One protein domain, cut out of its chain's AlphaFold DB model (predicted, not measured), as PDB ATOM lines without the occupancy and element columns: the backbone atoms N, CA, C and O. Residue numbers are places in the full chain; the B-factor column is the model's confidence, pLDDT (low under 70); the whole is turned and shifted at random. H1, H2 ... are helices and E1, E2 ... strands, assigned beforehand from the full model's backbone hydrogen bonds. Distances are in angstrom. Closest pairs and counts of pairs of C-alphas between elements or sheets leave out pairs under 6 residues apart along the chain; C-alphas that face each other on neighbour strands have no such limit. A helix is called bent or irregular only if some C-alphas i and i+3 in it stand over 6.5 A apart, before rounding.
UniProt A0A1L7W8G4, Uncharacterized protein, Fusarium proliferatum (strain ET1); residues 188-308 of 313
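AT A GLANCE: This is residues 188 to 308 of the 313 residues of an uncharacterized protein of Fusarium proliferatum (strain ET1) (UniProt A0A1L7W8G4). A small wall of three parallel strands has H1, H3 and H4 gathered on one side of it, H3 in the middle between H1 and H4, while the loops after E2 and E3, with short H5, extend beyond those strands' last residues. The 121 printed residues hold five named helices and three named strands, in the order H1 E1 H2 H3 E2 H4 E3 H5; the sheet's order is E1 E2 E3. The class is mixed, with 58 residues, under half, in named elements. It is compact, with a radius of gyration of the C-alphas of 14.4 A, yet elongated, spanning 46 by 29 by 27 A.

IN THESE COORDINATES: H1, residues 188 to 201, begins at C-alpha 188 (237.908, 249.438, 293.903) and is 21.9 A long; it is irregular, with C-alphas 188 and 191 8.3 A apart. E1 is 208 to 211, H2 222 to 225, H3 230 to 240, 15.4 A, and E2 246 to 252, 19.9 A. H4 is 268 to 275, E3 281 to 286, 17.1 A, and H5 299 to 302, ending at C-alpha 302 (221.570, 267.471, 281.229).

HOW THE PARTS SIT: H3, the hub, touches H1 at Ala 200 and Thr 238, their closest C-alphas, 4.9 A apart, at a steep tilt of 51 degrees. H3 touches H4 at a shallow tilt of 19 degrees, closest at the C-alphas of Arg 240 and Gly 275, 4.9 A. H2 and H3 touch only at the corner, closest at the C-alphas of Leu 225 and Cys 232, 4.4 A. H1, H2 and H3 only graze the sheet; H4 and H5 are not on it. Between the parallel neighbours E1 and E2, N 211 and O 248 are within hydrogen-bond range at 2.8 A, and between the parallel neighbours E2 and E3, N 251 and O 285 are within hydrogen-bond range at 2.8 A. E1, H2 H3, E2 and E2, H4, E3 are strand-helix-strand units, parallel neighbour strands with helices between, with right-handed crossovers. Every O i to N i+4 pair is within range in H3 and H4, 9 of 10 in H1; H2 and H5 are too short for one.

THE WHOLE: The two farthest C-alphas, of Lys 203 and Trp 295, are 46.4 A apart. The printed part has no cut; the links E2 to H4 and E3 to H5 are long. Residues 255 to 267 and 288 to 308 have pLDDT under 70.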
ATOM      1  N   LEU A 188     238.082 249.714 295.338       82.75
ATOM      2  CA  LEU A 188     237.908 249.438 293.903       82.75
ATOM      3  C   LEU A 188     238.617 250.451 292.991       82.75
ATOM      4  O   LEU A 188     238.865 250.145 291.829       82.75
ATOM      5  N   TYR A 189     238.951 251.635 293.508       90.25
ATOM      6  CA  TYR A 189     239.611 252.724 292.779       90.25
ATOM      7  C   TYR A 189     241.001 253.035 293.350       90.25
ATOM      8  O   TYR A 189     241.500 254.154 293.221       90.25
ATOM      9  N   HIS A 190     241.619 252.070 294.038       92.38
ATOM     10  CA  HIS A 190     242.857 252.267 294.796       92.38
ATOM     11  C   HIS A 190     243.983 252.889 293.959       92.38
ATOM     12  O   HIS A 190     244.602 253.877 294.354       92.38
ATOM     13  N   GLY A 191     244.224 252.340 292.777       94.62
ATOM     14  CA  GLY A 191     245.189 252.820 291.804       94.62
ATOM     15  C   GLY A 191     244.874 254.218 291.311       94.62
ATOM     16  O   GLY A 191     245.783 255.041 291.298       94.62
ATOM     17  N   PHE A 192     243.619 254.525 290.967       95.50
ATOM     18  CA  PHE A 192     243.208 255.895 290.639       95.50
ATOM     19  C   PHE A 192     243.548 256.872 291.771       95.50
ATOM     20  O   PHE A 192     244.245 257.856 291.517       95.50
ATOM     21  N   ARG A 193     243.121 256.575 293.006       94.56
ATOM     22  CA  ARG A 193     243.337 257.431 294.185       94.56
ATOM     23  C   ARG A 193     244.822 257.657 294.454       94.56
ATOM     24  O   ARG A 193     245.268 258.789 294.619       94.56
ATOM     25  N   LEU A 194     245.603 256.580 294.467       96.06
ATOM     26  CA  LEU A 194     247.039 256.627 294.726       96.06
ATOM     27  C   LEU A 194     247.766 257.413 293.637       96.06
ATOM     28  O   LEU A 194     248.580 258.287 293.930       96.06
ATOM     29  N   VAL A 195     247.472 257.114 292.373       97.44
ATOM     30  CA  VAL A 195     248.135 257.739 291.233       97.44
ATOM     31  C   VAL A 195     247.886 259.240 291.200       97.44
ATOM     32  O   VAL A 195     248.849 260.000 291.090       97.44
ATOM     33  N   THR A 196     246.630 259.684 291.288       97.12
ATOM     34  CA  THR A 196     246.305 261.115 291.203       97.12
ATOM     35  C   THR A 196     246.885 261.876 292.386       97.12
ATOM     36  O   THR A 196     247.486 262.930 292.186       97.12
ATOM     37  N   LYS A 197     246.814 261.308 293.595       97.12
ATOM     38  CA  LYS A 197     247.443 261.871 294.792       97.12
ATOM     39  C   LYS A 197     248.951 262.049 294.627       97.12
ATOM     40  O   LYS A 197     249.486 263.139 294.822       97.12
ATOM     41  N   VAL A 198     249.658 260.993 294.227       97.88
ATOM     42  CA  VAL A 198     251.119 261.040 294.081       97.88
ATOM     43  C   VAL A 198     251.540 261.996 292.959       97.88
ATOM     44  O   VAL A 198     252.525 262.719 293.120       97.88
ATOM     45  N   LEU A 199     250.810 262.044 291.839       97.56
ATOM     46  CA  LEU A 199     251.082 263.004 290.763       97.56
ATOM     47  C   LEU A 199     250.859 264.455 291.212       97.56
ATOM     48  O   LEU A 199     251.667 265.325 290.879       97.56
ATOM     49  N   ALA A 200     249.821 264.721 292.007       96.75
ATOM     50  CA  ALA A 200     249.572 266.049 292.558       96.75
ATOM     51  C   ALA A 200     250.726 266.520 293.464       96.75
ATOM     52  O   ALA A 200     251.166 267.666 293.360       96.75
ATOM     53  N   GLU A 201     251.272 265.630 294.295       96.19
ATOM     54  CA  GLU A 201     252.274 265.966 295.313       96.19
ATOM     55  C   GLU A 201     253.730 265.971 294.807       96.19
ATOM     56  O   GLU A 201     254.541 266.806 295.221       96.19
ATOM     57  N   GLU A 202     254.108 265.036 293.931       95.62
ATOM     58  CA  GLU A 202     255.505 264.843 293.526       95.62
ATOM     59  C   GLU A 202     255.889 265.691 292.309       95.62
ATOM     60  O   GLU A 202     255.077 266.012 291.442       95.62
ATOM     61  N   LYS A 203     257.182 266.009 292.181       92.81
ATOM     62  CA  LYS A 203     257.736 266.546 290.928       92.81
ATOM     63  C   LYS A 203     257.985 265.400 289.952       92.81
ATOM     64  O   LYS A 203     258.687 264.451 290.289       92.81
ATOM     65  N   HIS A 204     257.459 265.513 288.736       94.69
ATOM     66  CA  HIS A 204     257.555 264.473 287.709       94.69
ATOM     67  C   HIS A 204     257.514 265.065 286.293       94.69
ATOM     68  O   HIS A 204     257.210 266.241 286.108       94.69
ATOM     69  N   THR A 205     257.775 264.223 285.292       94.50
ATOM     70  CA  THR A 205     257.725 264.562 283.856       94.50
ATOM     71  C   THR A 205     256.483 264.036 283.140       94.50
ATOM     72  O   THR A 205     256.346 264.246 281.939       94.50
ATOM     73  N   VAL A 206     255.578 263.353 283.853       97.25
ATOM     74  CA  VAL A 206     254.324 262.833 283.285       97.25
ATOM     75  C   VAL A 206     253.501 263.978 282.692       97.25
ATOM     76  O   VAL A 206     253.175 264.934 283.393       97.25
ATOM     77  N   THR A 207     253.159 263.856 281.412       97.62
ATOM     78  CA  THR A 207     252.321 264.804 280.662       97.62
ATOM     79  C   THR A 207     251.018 264.173 280.170       97.62
ATOM     80  O   THR A 207     250.189 264.866 279.589       97.62
ATOM     81  N   GLU A 208     250.860 262.855 280.304       98.31
ATOM     82  CA  GLU A 208     249.693 262.119 279.820       98.31
ATOM     83  C   GLU A 208     249.134 261.218 280.930       98.31
ATOM     84  O   GLU A 208     249.851 260.354 281.436       98.31
ATOM     85  N   LEU A 209     247.857 261.397 281.278       98.25
ATOM     86  CA  LEU A 209     247.121 260.526 282.198       98.25
ATOM     87  C   LEU A 209     245.941 259.883 281.468       98.25
ATOM     88  O   LEU A 209     245.139 260.568 280.831       98.25
ATOM     89  N   MET A 210     245.831 258.563 281.563       97.62
ATOM     90  CA  MET A 210     244.749 257.792 280.962       97.62
ATOM     91  C   MET A 210     244.047 256.977 282.044       97.62
ATOM     92  O   MET A 210     244.596 255.997 282.531       97.62
ATOM     93  N   LEU A 211     242.839 257.387 282.413       97.00
ATOM     94  CA  LEU A 211     241.907 256.631 283.244       97.00
ATOM     95  C   LEU A 211     240.983 255.876 282.282       97.00
ATOM     96  O   LEU A 211     239.977 256.403 281.799       97.00
ATOM     97  N   GLU A 212     241.413 254.681 281.885       93.06
ATOM     98  CA  GLU A 212     240.885 253.985 280.713       93.06
ATOM     99  C   GLU A 212     240.202 252.664 281.072       93.06
ATOM    100  O   GLU A 212     240.835 251.733 281.569       93.06
ATOM    101  N   ALA A 213     238.921 252.554 280.709       89.62
ATOM    102  CA  ALA A 213     238.124 251.336 280.856       89.62
ATOM    103  C   ALA A 213     238.256 250.350 279.676       89.62
ATOM    104  O   ALA A 213     237.718 249.254 279.731       89.62
ATOM    105  N   HIS A 214     238.958 250.714 278.597       87.06
ATOM    106  CA  HIS A 214     239.174 249.873 277.410       87.06
ATOM    107  C   HIS A 214     237.882 249.250 276.835       87.06
ATOM    108  O   HIS A 214     237.790 248.042 276.631       87.06
ATOM    109  N   GLN A 215     236.877 250.097 276.579       80.12
ATOM    110  CA  GLN A 215     235.547 249.722 276.060       80.12
ATOM    111  C   GLN A 215     234.696 248.849 276.995       80.12
ATOM    112  O   GLN A 215     233.604 248.428 276.609       80.12
ATOM    113  N   LEU A 216     235.155 248.573 278.218       81.88
ATOM    114  CA  LEU A 216     234.288 248.022 279.252       81.88
ATOM    115  C   LEU A 216     233.245 249.074 279.643       81.88
ATOM    116  O   LEU A 216     233.562 250.260 279.718       81.88
ATOM    117  N   ASN A 217     232.019 248.627 279.927       80.81
ATOM    118  CA  ASN A 217     230.928 249.488 280.384       80.81
ATOM    119  C   ASN A 217     231.124 249.872 281.864       80.81
ATOM    120  O   ASN A 217     230.440 249.352 282.744       80.81
ATOM    121  N   THR A 218     232.166 250.657 282.137       87.00
ATOM    122  CA  THR A 218     232.625 251.068 283.471       87.00
ATOM    123  C   THR A 218     233.514 252.312 283.371       87.00
ATOM    124  O   THR A 218     233.896 252.751 282.285       87.00
ATOM    125  N   GLY A 219     233.891 252.866 284.517       90.88
ATOM    126  CA  GLY A 219     234.771 254.013 284.637       90.88
ATOM    127  C   GLY A 219     235.040 254.359 286.098       90.88
ATOM    128  O   GLY A 219     234.628 253.644 287.007       90.88
ATOM    129  N   ILE A 220     235.716 255.481 286.314       91.69
ATOM    130  CA  ILE A 220     235.857 256.084 287.639       91.69
ATOM    131  C   ILE A 220     234.488 256.572 288.106       91.69
ATOM    132  O   ILE A 220     233.801 257.249 287.336       91.69
ATOM    133  N   ASN A 221     234.104 256.264 289.348       87.56
ATOM    134  CA  ASN A 221     232.871 256.784 289.935       87.56
ATOM    135  C   ASN A 221     232.851 258.310 289.811       87.56
ATOM    136  O   ASN A 221     233.725 258.999 290.338       87.56
ATOM    137  N   HIS A 222     231.859 258.838 289.110       84.44
ATOM    138  CA  HIS A 222     231.777 260.257 288.819       84.44
ATOM    139  C   HIS A 222     231.651 261.125 290.091       84.44
ATOM    140  O   HIS A 222     232.183 262.235 290.110       84.44
ATOM    141  N   PHE A 223     231.076 260.595 291.181       82.81
ATOM    142  CA  PHE A 223     231.006 261.271 292.484       82.81
ATOM    143  C   PHE A 223     232.384 261.540 293.105       82.81
ATOM    144  O   PHE A 223     232.534 262.505 293.852       82.81
ATOM    145  N   THR A 224     233.421 260.762 292.763       86.38
ATOM    146  CA  THR A 224     234.803 261.028 293.224       86.38
ATOM    147  C   THR A 224     235.325 262.375 292.743       86.38
ATOM    148  O   THR A 224     236.234 262.938 293.347       86.38
ATOM    149  N   LEU A 225     234.758 262.903 291.656       86.19
ATOM    150  CA  LEU A 225     235.142 264.172 291.055       86.19
ATOM    151  C   LEU A 225     234.220 265.328 291.481       86.19
ATOM    152  O   LEU A 225     234.350 266.435 290.949       86.19
ATOM    153  N   ASN A 226     233.324 265.112 292.452       81.94
ATOM    154  CA  ASN A 226     232.558 266.193 293.069       81.94
ATOM    155  C   ASN A 226     233.477 267.162 293.819       81.94
ATOM    156  O   ASN A 226     234.552 266.811 294.302       81.94
ATOM    157  N   ARG A 227     233.060 268.427 293.917       80.25
ATOM    158  CA  ARG A 227     233.834 269.444 294.635       80.25
ATOM    159  C   ARG A 227     233.905 269.090 296.125       80.25
ATOM    160  O   ARG A 227     232.884 268.820 296.742       80.25
ATOM    161  N   GLY A 228     235.102 269.184 296.702       79.62
ATOM    162  CA  GLY A 228     235.334 268.956 298.131       79.62
ATOM    163  C   GLY A 228     235.840 267.558 298.493       79.62
ATOM    164  O   GLY A 228     236.128 267.335 299.665       79.62
ATOM    165  N   THR A 229     235.987 266.645 297.527       84.94
ATOM    166  CA  THR A 229     236.679 265.361 297.731       84.94
ATOM    167  C   THR A 229     238.193 265.520 297.531       84.94
ATOM    168  O   THR A 229     238.645 266.293 296.678       84.94
ATOM    169  N   GLU A 230     238.997 264.760 298.285       89.81
ATOM    170  CA  GLU A 230     240.463 264.741 298.125       89.81
ATOM    171  C   GLU A 230     240.863 264.225 296.730       89.81
ATOM    172  O   GLU A 230     241.839 264.689 296.129       89.81
ATOM    173  N   GLU A 231     240.085 263.285 296.189       91.44
ATOM    174  CA  GLU A 231     240.261 262.707 294.859       91.44
ATOM    175  C   GLU A 231     240.075 263.752 293.758       91.44
ATOM    176  O   GLU A 231     240.893 263.817 292.834       91.44
ATOM    177  N   CYS A 232     239.045 264.598 293.865       91.62
ATOM    178  CA  CYS A 232     238.804 265.673 292.912       91.62
ATOM    179  C   CYS A 232     239.927 266.706 292.962       91.62
ATOM    180  O   CYS A 232     240.448 267.087 291.912       91.62
ATOM    181  N   ASP A 233     240.354 267.112 294.159       93.25
ATOM    182  CA  ASP A 233     241.442 268.075 294.326       93.25
ATOM    183  C   ASP A 233     242.754 267.540 293.731       93.25
ATOM    184  O   ASP A 233     243.387 268.210 292.910       93.25
ATOM    185  N   SER A 234     243.120 266.293 294.048       96.00
ATOM    186  CA  SER A 234     244.327 265.632 293.528       96.00
ATOM    187  C   SER A 234     244.292 265.466 292.004       96.00
ATOM    188  O   SER A 234     245.275 265.735 291.300       96.00
ATOM    189  N   PHE A 235     243.145 265.050 291.467       95.56
ATOM    190  CA  PHE A 235     242.929 264.951 290.028       95.56
ATOM    191  C   PHE A 235     243.071 266.319 289.350       95.56
ATOM    192  O   PHE A 235     243.805 266.461 288.368       95.56
ATOM    193  N   CYS A 236     242.418 267.345 289.892       94.12
ATOM    194  CA  CYS A 236     242.441 268.690 289.339       94.12
ATOM    195  C   CYS A 236     243.851 269.293 289.345       94.12
ATOM    196  O   CYS A 236     244.277 269.848 288.334       94.12
ATOM    197  N   GLU A 237     244.599 269.158 290.443       95.19
ATOM    198  CA  GLU A 237     245.990 269.628 290.532       95.19
ATOM    199  C   GLU A 237     246.913 268.912 289.538       95.19
ATOM    200  O   GLU A 237     247.794 269.534 288.937       95.19
ATOM    201  N   THR A 238     246.677 267.621 289.295       95.12
ATOM    202  CA  THR A 238     247.399 266.868 288.261       95.12
ATOM    203  C   THR A 238     247.131 267.437 286.867       95.12
ATOM    204  O   THR A 238     248.067 267.668 286.101       95.12
ATOM    205  N   VAL A 239     245.862 267.696 286.536       94.75
ATOM    206  CA  VAL A 239     245.438 268.158 285.202       94.75
ATOM    207  C   VAL A 239     245.846 269.607 284.923       94.75
ATOM    208  O   VAL A 239     246.245 269.925 283.804       94.75
ATOM    209  N   ARG A 240     245.793 270.493 285.927       94.50
ATOM    210  CA  ARG A 240     246.188 271.911 285.792       94.50
ATOM    211  C   ARG A 240     247.698 272.116 285.675       94.50
ATOM    212  O   ARG A 240     248.147 273.229 285.391       94.50
ATOM    213  N   ARG A 241     248.500 271.083 285.936       93.62
ATOM    214  CA  ARG A 241     249.956 271.199 285.974       93.62
ATOM    215  C   ARG A 241     250.513 271.683 284.622       93.62
ATOM    216  O   ARG A 241     250.161 271.123 283.582       93.62
ATOM    217  N   PRO A 242     251.435 272.666 284.610       93.81
ATOM    218  CA  PRO A 242     252.086 273.102 283.378       93.81
ATOM    219  C   PRO A 242     252.762 271.942 282.642       93.81
ATOM    220  O   PRO A 242     253.432 271.106 283.253       93.81
ATOM    221  N   GLY A 243     252.607 271.902 281.322       94.06
ATOM    222  CA  GLY A 243     253.112 270.840 280.459       94.06
ATOM    223  C   GLY A 243     252.215 269.604 280.349       94.06
ATOM    224  O   GLY A 243     252.560 268.703 279.582       94.06
ATOM    225  N   PHE A 244     251.081 269.536 281.053       96.88
ATOM    226  CA  PHE A 244     250.119 268.443 280.908       96.88
ATOM    227  C   PHE A 244     249.407 268.515 279.544       96.88
ATOM    228  O   PHE A 244     248.852 269.544 279.169       96.88
ATOM    229  N   GLN A 245     249.461 267.432 278.761       97.06
ATOM    230  CA  GLN A 245     249.131 267.424 277.327       97.06
ATOM    231  C   GLN A 245     247.957 266.523 276.947       97.06
ATOM    232  O   GLN A 245     247.286 266.808 275.947       97.06
ATOM    233  N   LYS A 246     247.743 265.411 277.657       97.31
ATOM    234  CA  LYS A 246     246.716 264.430 277.287       97.31
ATOM    235  C   LYS A 246     245.990 263.880 278.503       97.31
ATOM    236  O   LYS A 246     246.622 263.339 279.405       97.31
ATOM    237  N   LEU A 247     244.665 263.925 278.439       96.25
ATOM    238  CA  LEU A 247     243.775 263.267 279.383       96.25
ATOM    239  C   LEU A 247     242.837 262.314 278.644       96.25
ATOM    240  O   LEU A 247     242.205 262.692 277.657       96.25
ATOM    241  N   GLN A 248     242.736 261.084 279.129       95.50
ATOM    242  CA  GLN A 248     241.635 260.184 278.800       95.50
ATOM    243  C   GLN A 248     240.894 259.856 280.087       95.50
ATOM    244  O   GLN A 248     241.519 259.432 281.054       95.50
ATOM    245  N   LEU A 249     239.586 260.079 280.092       93.44
ATOM    246  CA  LEU A 249     238.736 259.925 281.260       93.44
ATOM    247  C   LEU A 249     237.540 259.042 280.905       93.44
ATOM    248  O   LEU A 249     236.711 259.426 280.081       93.44
ATOM    249  N   SER A 250     237.477 257.860 281.513       92.12
ATOM    250  CA  SER A 250     236.306 256.979 281.478       92.12
ATOM    251  C   SER A 250     235.576 257.125 282.809       92.12
ATOM    252  O   SER A 250     236.173 256.818 283.842       92.12
ATOM    253  N   LEU A 251     234.336 257.611 282.802       88.94
ATOM    254  CA  LEU A 251     233.515 257.765 284.005       88.94
ATOM    255  C   LEU A 251     232.419 256.710 284.071       88.94
ATOM    256  O   LEU A 251     231.801 256.371 283.066       88.94
ATOM    257  N   LEU A 252     232.167 256.242 285.286       86.19
ATOM    258  CA  LEU A 252     230.964 255.516 285.635       86.19
ATOM    259  C   LEU A 252     229.920 256.534 286.099       86.19
ATOM    260  O   LEU A 252     229.997 257.068 287.209       86.19
ATOM    261  N   VAL A 253     228.960 256.808 285.223       79.12
ATOM    262  CA  VAL A 253     227.736 257.538 285.556       79.12
ATOM    263  C   VAL A 253     226.812 256.608 286.329       79.12
ATOM    264  O   VAL A 253     226.292 257.005 287.367       79.12
ATOM    265  N   GLY A 254     226.687 255.358 285.869       73.88
ATOM    266  CA  GLY A 254     225.866 254.337 286.505       73.88
ATOM    267  C   GLY A 254     224.376 254.683 286.554       73.88
ATOM    268  O   GLY A 254     223.907 255.686 286.014       73.88
ATOM    269  N   PHE A 255     223.610 253.821 287.218       68.62
ATOM    270  CA  PHE A 255     222.233 254.103 287.605       68.62
ATOM    271  C   PHE A 255     222.224 254.784 288.978       68.62
ATOM    272  O   PHE A 255     222.596 254.166 289.977       68.62
ATOM    273  N   TYR A 256     221.776 256.039 289.025       61.72
ATOM    274  CA  TYR A 256     221.545 256.784 290.260       61.72
ATOM    275  C   TYR A 256     220.151 257.426 290.231       61.72
ATOM    276  O   TYR A 256     219.724 257.963 289.211       61.72
ATOM    277  N   LEU A 257     219.421 257.315 291.345       53.03
ATOM    278  CA  LEU A 257     218.039 257.799 291.500       53.03
ATOM    279  C   LEU A 257     217.943 259.189 292.159       53.03
ATOM    280  O   LEU A 257     216.829 259.661 292.378       53.03
ATOM    281  N   GLY A 258     219.068 259.821 292.508       52.69
ATOM    282  CA  GLY A 258     219.093 261.166 293.095       52.69
ATOM    283  C   GLY A 258     219.288 262.271 292.051       52.69
ATOM    284  O   GLY A 258     219.789 262.026 290.954       52.69
ATOM    285  N   GLU A 259     218.835 263.479 292.391       50.41
ATOM    286  CA  GLU A 259     218.601 264.578 291.439       50.41
ATOM    287  C   GLU A 259     219.807 265.510 291.192       50.41
ATOM    288  O   GLU A 259     219.758 266.294 290.244       50.41
ATOM    289  N   ASP A 260     220.897 265.411 291.963       54.59
ATOM    290  CA  ASP A 260     221.991 266.394 291.911       54.59
ATOM    291  C   ASP A 260     223.267 265.843 291.248       54.59
ATOM    292  O   ASP A 260     223.946 264.951 291.758       54.59
ATOM    293  N   TYR A 261     223.603 266.413 290.086       61.25
ATOM    294  CA  TYR A 261     224.747 266.043 289.248       61.25
ATOM    295  C   TYR A 261     225.843 267.134 289.240       61.25
ATOM    296  O   TYR A 261     226.201 267.676 288.191       61.25
ATOM    297  N   ASP A 262     226.398 267.461 290.407       58.34
ATOM    298  CA  ASP A 262     227.297 268.614 290.615       58.34
ATOM    299  C   ASP A 262     228.529 268.680 289.691       58.34
ATOM    300  O   ASP A 262     228.968 269.767 289.301       58.34
ATOM    301  N   ILE A 263     229.109 267.540 289.289       57.94
ATOM    302  CA  ILE A 263     230.242 267.538 288.345       57.94
ATOM    303  C   ILE A 263     229.892 268.097 286.958       57.94
ATOM    304  O   ILE A 263     230.789 268.509 286.216       57.94
ATOM    305  N   TYR A 264     228.609 268.094 286.593       63.00
ATOM    306  CA  TYR A 264     228.118 268.439 285.263       63.00
ATOM    307  C   TYR A 264     227.671 269.898 285.139       63.00
ATOM    308  O   TYR A 264     227.380 270.323 284.022       63.00
ATOM    309  N   ASP A 265     227.712 270.685 286.218       59.19
ATOM    310  CA  ASP A 265     227.295 272.093 286.253       59.19
ATOM    311  C   ASP A 265     228.474 273.048 286.502       59.19
ATOM    312  O   ASP A 265     228.601 273.676 287.552       59.19
ATOM    313  N   LYS A 266     229.367 273.189 285.503       59.56
ATOM    314  CA  LYS A 266     230.547 274.087 285.555       59.56
ATOM    315  C   LYS A 266     231.337 273.946 286.871       59.56
ATOM    316  O   LYS A 266     231.701 274.935 287.506       59.56
ATOM    317  N   GLY A 267     231.552 272.698 287.280       69.06
ATOM    318  CA  GLY A 267     232.219 272.334 288.525       69.06
ATOM    319  C   GLY A 267     233.744 272.232 288.407       69.06
ATOM    320  O   GLY A 267     234.377 272.776 287.501       69.06
ATOM    321  N   SER A 268     234.354 271.481 289.324       78.00
ATOM    322  CA  SER A 268     235.813 271.349 289.449       78.00
ATOM    323  C   SER A 268     236.513 270.830 288.186       78.00
ATOM    324  O   SER A 268     237.620 271.274 287.879       78.00
ATOM    325  N   LEU A 269     235.866 269.941 287.421       80.88
ATOM    326  CA  LEU A 269     236.409 269.428 286.160       80.88
ATOM    327  C   LEU A 269     236.532 270.536 285.104       80.88
ATOM    328  O   LEU A 269     237.560 270.623 284.437       80.88
ATOM    329  N   TYR A 270     235.534 271.419 284.991       83.62
ATOM    330  CA  TYR A 270     235.609 272.581 284.103       83.62
ATOM    331  C   TYR A 270     236.781 273.486 284.487       83.62
ATOM    332  O   TYR A 270     237.601 273.830 283.637       83.62
ATOM    333  N   ASP A 271     236.905 273.820 285.774       85.00
ATOM    334  CA  ASP A 271     237.989 274.666 286.287       85.00
ATOM    335  C   ASP A 271     239.370 274.030 286.050       85.00
ATOM    336  O   ASP A 271     240.343 274.718 285.727       85.00
ATOM    337  N   ALA A 272     239.480 272.705 286.185       87.88
ATOM    338  CA  ALA A 272     240.708 271.970 285.896       87.88
ATOM    339  C   ALA A 272     241.077 272.021 284.411       87.88
ATOM    340  O   ALA A 272     242.217 272.345 284.076       87.88
ATOM    341  N   LEU A 273     240.116 271.762 283.522       88.88
ATOM    342  CA  LEU A 273     240.336 271.813 282.077       88.88
ATOM    343  C   LEU A 273     240.607 273.246 281.592       88.88
ATOM    344  O   LEU A 273     241.431 273.433 280.701       88.88
ATOM    345  N   TYR A 274     239.984 274.257 282.206       88.06
ATOM    346  CA  TYR A 274     240.278 275.674 281.963       88.06
ATOM    347  C   TYR A 274     241.718 276.034 282.358       88.06
ATOM    348  O   TYR A 274     242.392 276.774 281.643       88.06
ATOM    349  N   GLY A 275     242.212 275.490 283.475       89.12
ATOM    350  CA  GLY A 275     243.590 275.687 283.931       89.12
ATOM    351  C   GLY A 275     244.648 274.895 283.150       89.12
ATOM    352  O   GLY A 275     245.828 275.243 283.203       89.12
ATOM    353  N   ALA A 276     244.259 273.860 282.402       92.19
ATOM    354  CA  ALA A 276     245.158 272.984 281.648       92.19
ATOM    355  C   ALA A 276     245.634 273.623 280.325       92.19
ATOM    356  O   ALA A 276     245.313 273.171 279.226       92.19
ATOM    357  N   THR A 277     246.421 274.695 280.434       91.62
ATOM    358  CA  THR A 277     246.835 275.557 279.304       91.62
ATOM    359  C   THR A 277     247.641 274.863 278.196       91.62
ATOM    360  O   THR A 277     247.625 275.330 277.058       91.62
ATOM    361  N   ASP A 278     248.311 273.748 278.496       95.12
ATOM    362  CA  ASP A 278     249.142 272.993 277.544       95.12
ATOM    363  C   ASP A 278     248.439 271.759 276.946       95.12
ATOM    364  O   ASP A 278     249.038 271.020 276.151       95.12
ATOM    365  N   MET A 279     247.173 271.522 277.307       94.94
ATOM    366  CA  MET A 279     246.416 270.341 276.897       94.94
ATOM    367  C   MET A 279     246.135 270.339 275.390       94.94
ATOM    368  O   MET A 279     245.671 271.318 274.811       94.94
ATOM    369  N   ARG A 280     246.402 269.202 274.742       93.75
ATOM    370  CA  ARG A 280     246.252 269.009 273.287       93.75
ATOM    371  C   ARG A 280     245.247 267.930 272.927       93.75
ATOM    372  O   ARG A 280     244.710 267.944 271.824       93.75
ATOM    373  N   HIS A 281     245.034 266.974 273.827       93.69
ATOM    374  CA  HIS A 281     244.140 265.849 273.605       93.69
ATOM    375  C   HIS A 281     243.317 265.598 274.859       93.69
ATOM    376  O   HIS A 281     243.863 265.400 275.942       93.69
ATOM    377  N   PHE A 282     242.006 265.550 274.687       90.12
ATOM    378  CA  PHE A 282     241.079 265.142 275.724       90.12
ATOM    379  C   PHE A 282     240.125 264.110 275.131       90.12
ATOM    380  O   PHE A 282     239.554 264.334 274.064       90.12
ATOM    381  N   SER A 283     239.995 262.970 275.800       89.00
ATOM    382  CA  SER A 283     239.053 261.913 275.447       89.00
ATOM    383  C   SER A 283     238.161 261.632 276.641       89.00
ATOM    384  O   SER A 283     238.659 261.441 277.749       89.00
ATOM    385  N   PHE A 284     236.861 261.564 276.396       86.06
ATOM    386  CA  PHE A 284     235.851 261.344 277.418       86.06
ATOM    387  C   PHE A 284     234.965 260.172 277.020       86.06
ATOM    388  O   PHE A 284     234.516 260.097 275.875       86.06
ATOM    389  N   HIS A 285     234.758 259.254 277.952       85.06
ATOM    390  CA  HIS A 285     233.912 258.084 277.786       85.06
ATOM    391  C   HIS A 285     233.057 257.900 279.037       85.06
ATOM    392  O   HIS A 285     233.517 258.167 280.145       85.06
ATOM    393  N   THR A 286     231.831 257.428 278.853       81.81
ATOM    394  CA  THR A 286     230.926 257.059 279.939       81.81
ATOM    395  C   THR A 286     230.284 255.712 279.639       81.81
ATOM    396  O   THR A 286     230.206 255.304 278.478       81.81
ATOM    397  N   ASP A 287     229.792 255.047 280.680       76.81
ATOM    398  CA  ASP A 287     228.953 253.844 280.594       76.81
ATOM    399  C   ASP A 287     227.506 254.141 280.135       76.81
ATOM    400  O   ASP A 287     226.654 253.253 280.061       76.81
ATOM    401  N   PHE A 288     227.215 255.404 279.807       69.00
ATOM    402  CA  PHE A 288     225.924 255.830 279.297       69.00
ATOM    403  C   PHE A 288     225.835 255.546 277.794       69.00
ATOM    404  O   PHE A 288     226.575 256.111 276.984       69.00
ATOM    405  N   ALA A 289     224.915 254.671 277.398       54.66
ATOM    406  CA  ALA A 289     224.758 254.317 275.998       54.66
ATOM    407  C   ALA A 289     224.146 255.480 275.197       54.66
ATOM    408  O   ALA A 289     223.115 256.047 275.558       54.66
ATOM    409  N   THR A 290     224.752 255.814 274.054       48.16
ATOM    410  CA  THR A 290     224.220 256.825 273.122       48.16
ATOM    411  C   THR A 290     222.896 256.408 272.461       48.16
ATOM    412  O   THR A 290     222.257 257.230 271.803       48.16
ATOM    413  N   ASP A 291     222.470 255.147 272.596       42.34
ATOM    414  CA  ASP A 291     221.277 254.583 271.962       42.34
ATOM    415  C   ASP A 291     220.044 254.527 272.889       42.34
ATOM    416  O   ASP A 291     219.422 253.491 273.074       42.34
ATOM    417  N   ARG A 292     219.603 255.689 273.390       42.16
ATOM    418  CA  ARG A 292     218.183 256.006 273.694       42.16
ATOM    419  C   ARG A 292     217.339 254.943 274.435       42.16
ATOM    420  O   ARG A 292     216.142 254.816 274.166       42.16
ATOM    421  N   ARG A 293     217.905 254.196 275.381       41.97
ATOM    422  CA  ARG A 293     217.131 253.325 276.293       41.97
ATOM    423  C   ARG A 293     217.328 253.653 277.768       41.97
ATOM    424  O   ARG A 293     217.012 252.836 278.625       41.97
ATOM    425  N   SER A 294     217.788 254.866 278.073       45.72
ATOM    426  CA  SER A 294     217.542 255.430 279.397       45.72
ATOM    427  C   SER A 294     216.033 255.625 279.547       45.72
ATOM    428  O   SER A 294     215.423 256.415 278.829       45.72
ATOM    429  N   TRP A 295     215.420 254.857 280.445       46.62
ATOM    430  CA  TRP A 295     214.006 254.995 280.793       46.62
ATOM    431  C   TRP A 295     213.741 256.224 281.668       46.62
ATOM    432  O   TRP A 295     212.581 256.506 281.968       46.62
ATOM    433  N   THR A 296     214.792 256.937 282.087       49.88
ATOM    434  CA  THR A 296     214.686 257.961 283.122       49.88
ATOM    435  C   THR A 296     215.137 259.357 282.725       49.88
ATOM    436  O   THR A 296     214.566 260.237 283.337       49.88
ATOM    437  N   ILE A 297     216.029 259.591 281.742       50.59
ATOM    438  CA  ILE A 297     216.358 260.905 281.105       50.59
ATOM    439  C   ILE A 297     217.532 260.729 280.111       50.59
ATOM    440  O   ILE A 297     218.413 259.899 280.332       50.59
ATOM    441  N   ASP A 298     217.569 261.495 279.017       51.78
ATOM    442  CA  ASP A 298     218.693 261.522 278.066       51.78
ATOM    443  C   ASP A 298     219.844 262.415 278.594       51.78
ATOM    444  O   ASP A 298     219.618 263.563 278.971       51.78
ATOM    445  N   MET A 299     221.098 261.941 278.596       49.72
ATOM    446  CA  MET A 299     222.265 262.740 279.015       49.72
ATOM    447  C   MET A 299     222.448 264.004 278.150       49.72
ATOM    448  O   MET A 299     222.964 265.010 278.641       49.72
ATOM    449  N   TYR A 300     221.969 264.007 276.895       48.31
ATOM    450  CA  TYR A 300     221.925 265.217 276.057       48.31
ATOM    451  C   TYR A 300     221.034 266.327 276.639       48.31
ATOM    452  O   TYR A 300     221.211 267.492 276.278       48.31
ATOM    453  N   GLU A 301     220.091 265.989 277.523       50.06
ATOM    454  CA  GLU A 301     219.216 266.956 278.193       50.06
ATOM    455  C   GLU A 301     219.877 267.600 279.422       50.06
ATOM    456  O   GLU A 301     219.464 268.693 279.803       50.06
ATOM    457  N   TYR A 302     220.933 266.997 279.989       51.59
ATOM    458  CA  TYR A 302     221.570 267.471 281.229       51.59
ATOM    459  C   TYR A 302     223.032 267.899 281.079       51.59
ATOM    460  O   TYR A 302     223.438 268.917 281.634       51.59
ATOM    461  N   THR A 303     223.846 267.181 280.306       57.38
ATOM    462  CA  THR A 303     225.295 267.403 280.314       57.38
ATOM    463  C   THR A 303     225.783 267.901 278.966       57.38
ATOM    464  O   THR A 303     226.292 267.173 278.111       57.38
ATOM    465  N   SER A 304     225.647 269.206 278.781       62.03
ATOM    466  CA  SER A 304     226.282 269.906 277.675       62.03
ATOM    467  C   SER A 304     227.802 269.725 277.738       62.03
ATOM    468  O   SER A 304     228.414 269.988 278.771       62.03
ATOM    469  N   LEU A 305     228.448 269.381 276.616       65.94
ATOM    470  CA  LEU A 305     229.917 269.387 276.531       65.94
ATOM    471  C   LEU A 305     230.496 270.758 276.938       65.94
ATOM    472  O   LEU A 305     231.580 270.822 277.502       65.94
ATOM    473  N   PHE A 306     229.749 271.854 276.762       63.03
ATOM    474  CA  PHE A 306     230.144 273.193 277.227       63.03
ATOM    475  C   PHE A 306     230.201 273.349 278.754       63.03
ATOM    476  O   PHE A 306     230.745 274.338 279.237       63.03
ATOM    477  N   ASN A 307     229.635 272.414 279.517       64.12
ATOM    478  CA  ASN A 307     229.763 272.410 280.970       64.12
ATOM    479  C   ASN A 307     231.097 271.810 281.427       64.12
ATOM    480  O   ASN A 307     231.517 272.078 282.546       64.12
ATOM    481  N   PHE A 308     231.778 271.054 280.560       64.19
ATOM    482  CA  PHE A 308     233.123 270.535 280.807       64.19
ATOM    483  C   PHE A 308     234.195 271.321 280.069       64.19
ATOM    484  O   PHE A 308     235.260 271.593 280.615       64.19
TER     485      PHE A 308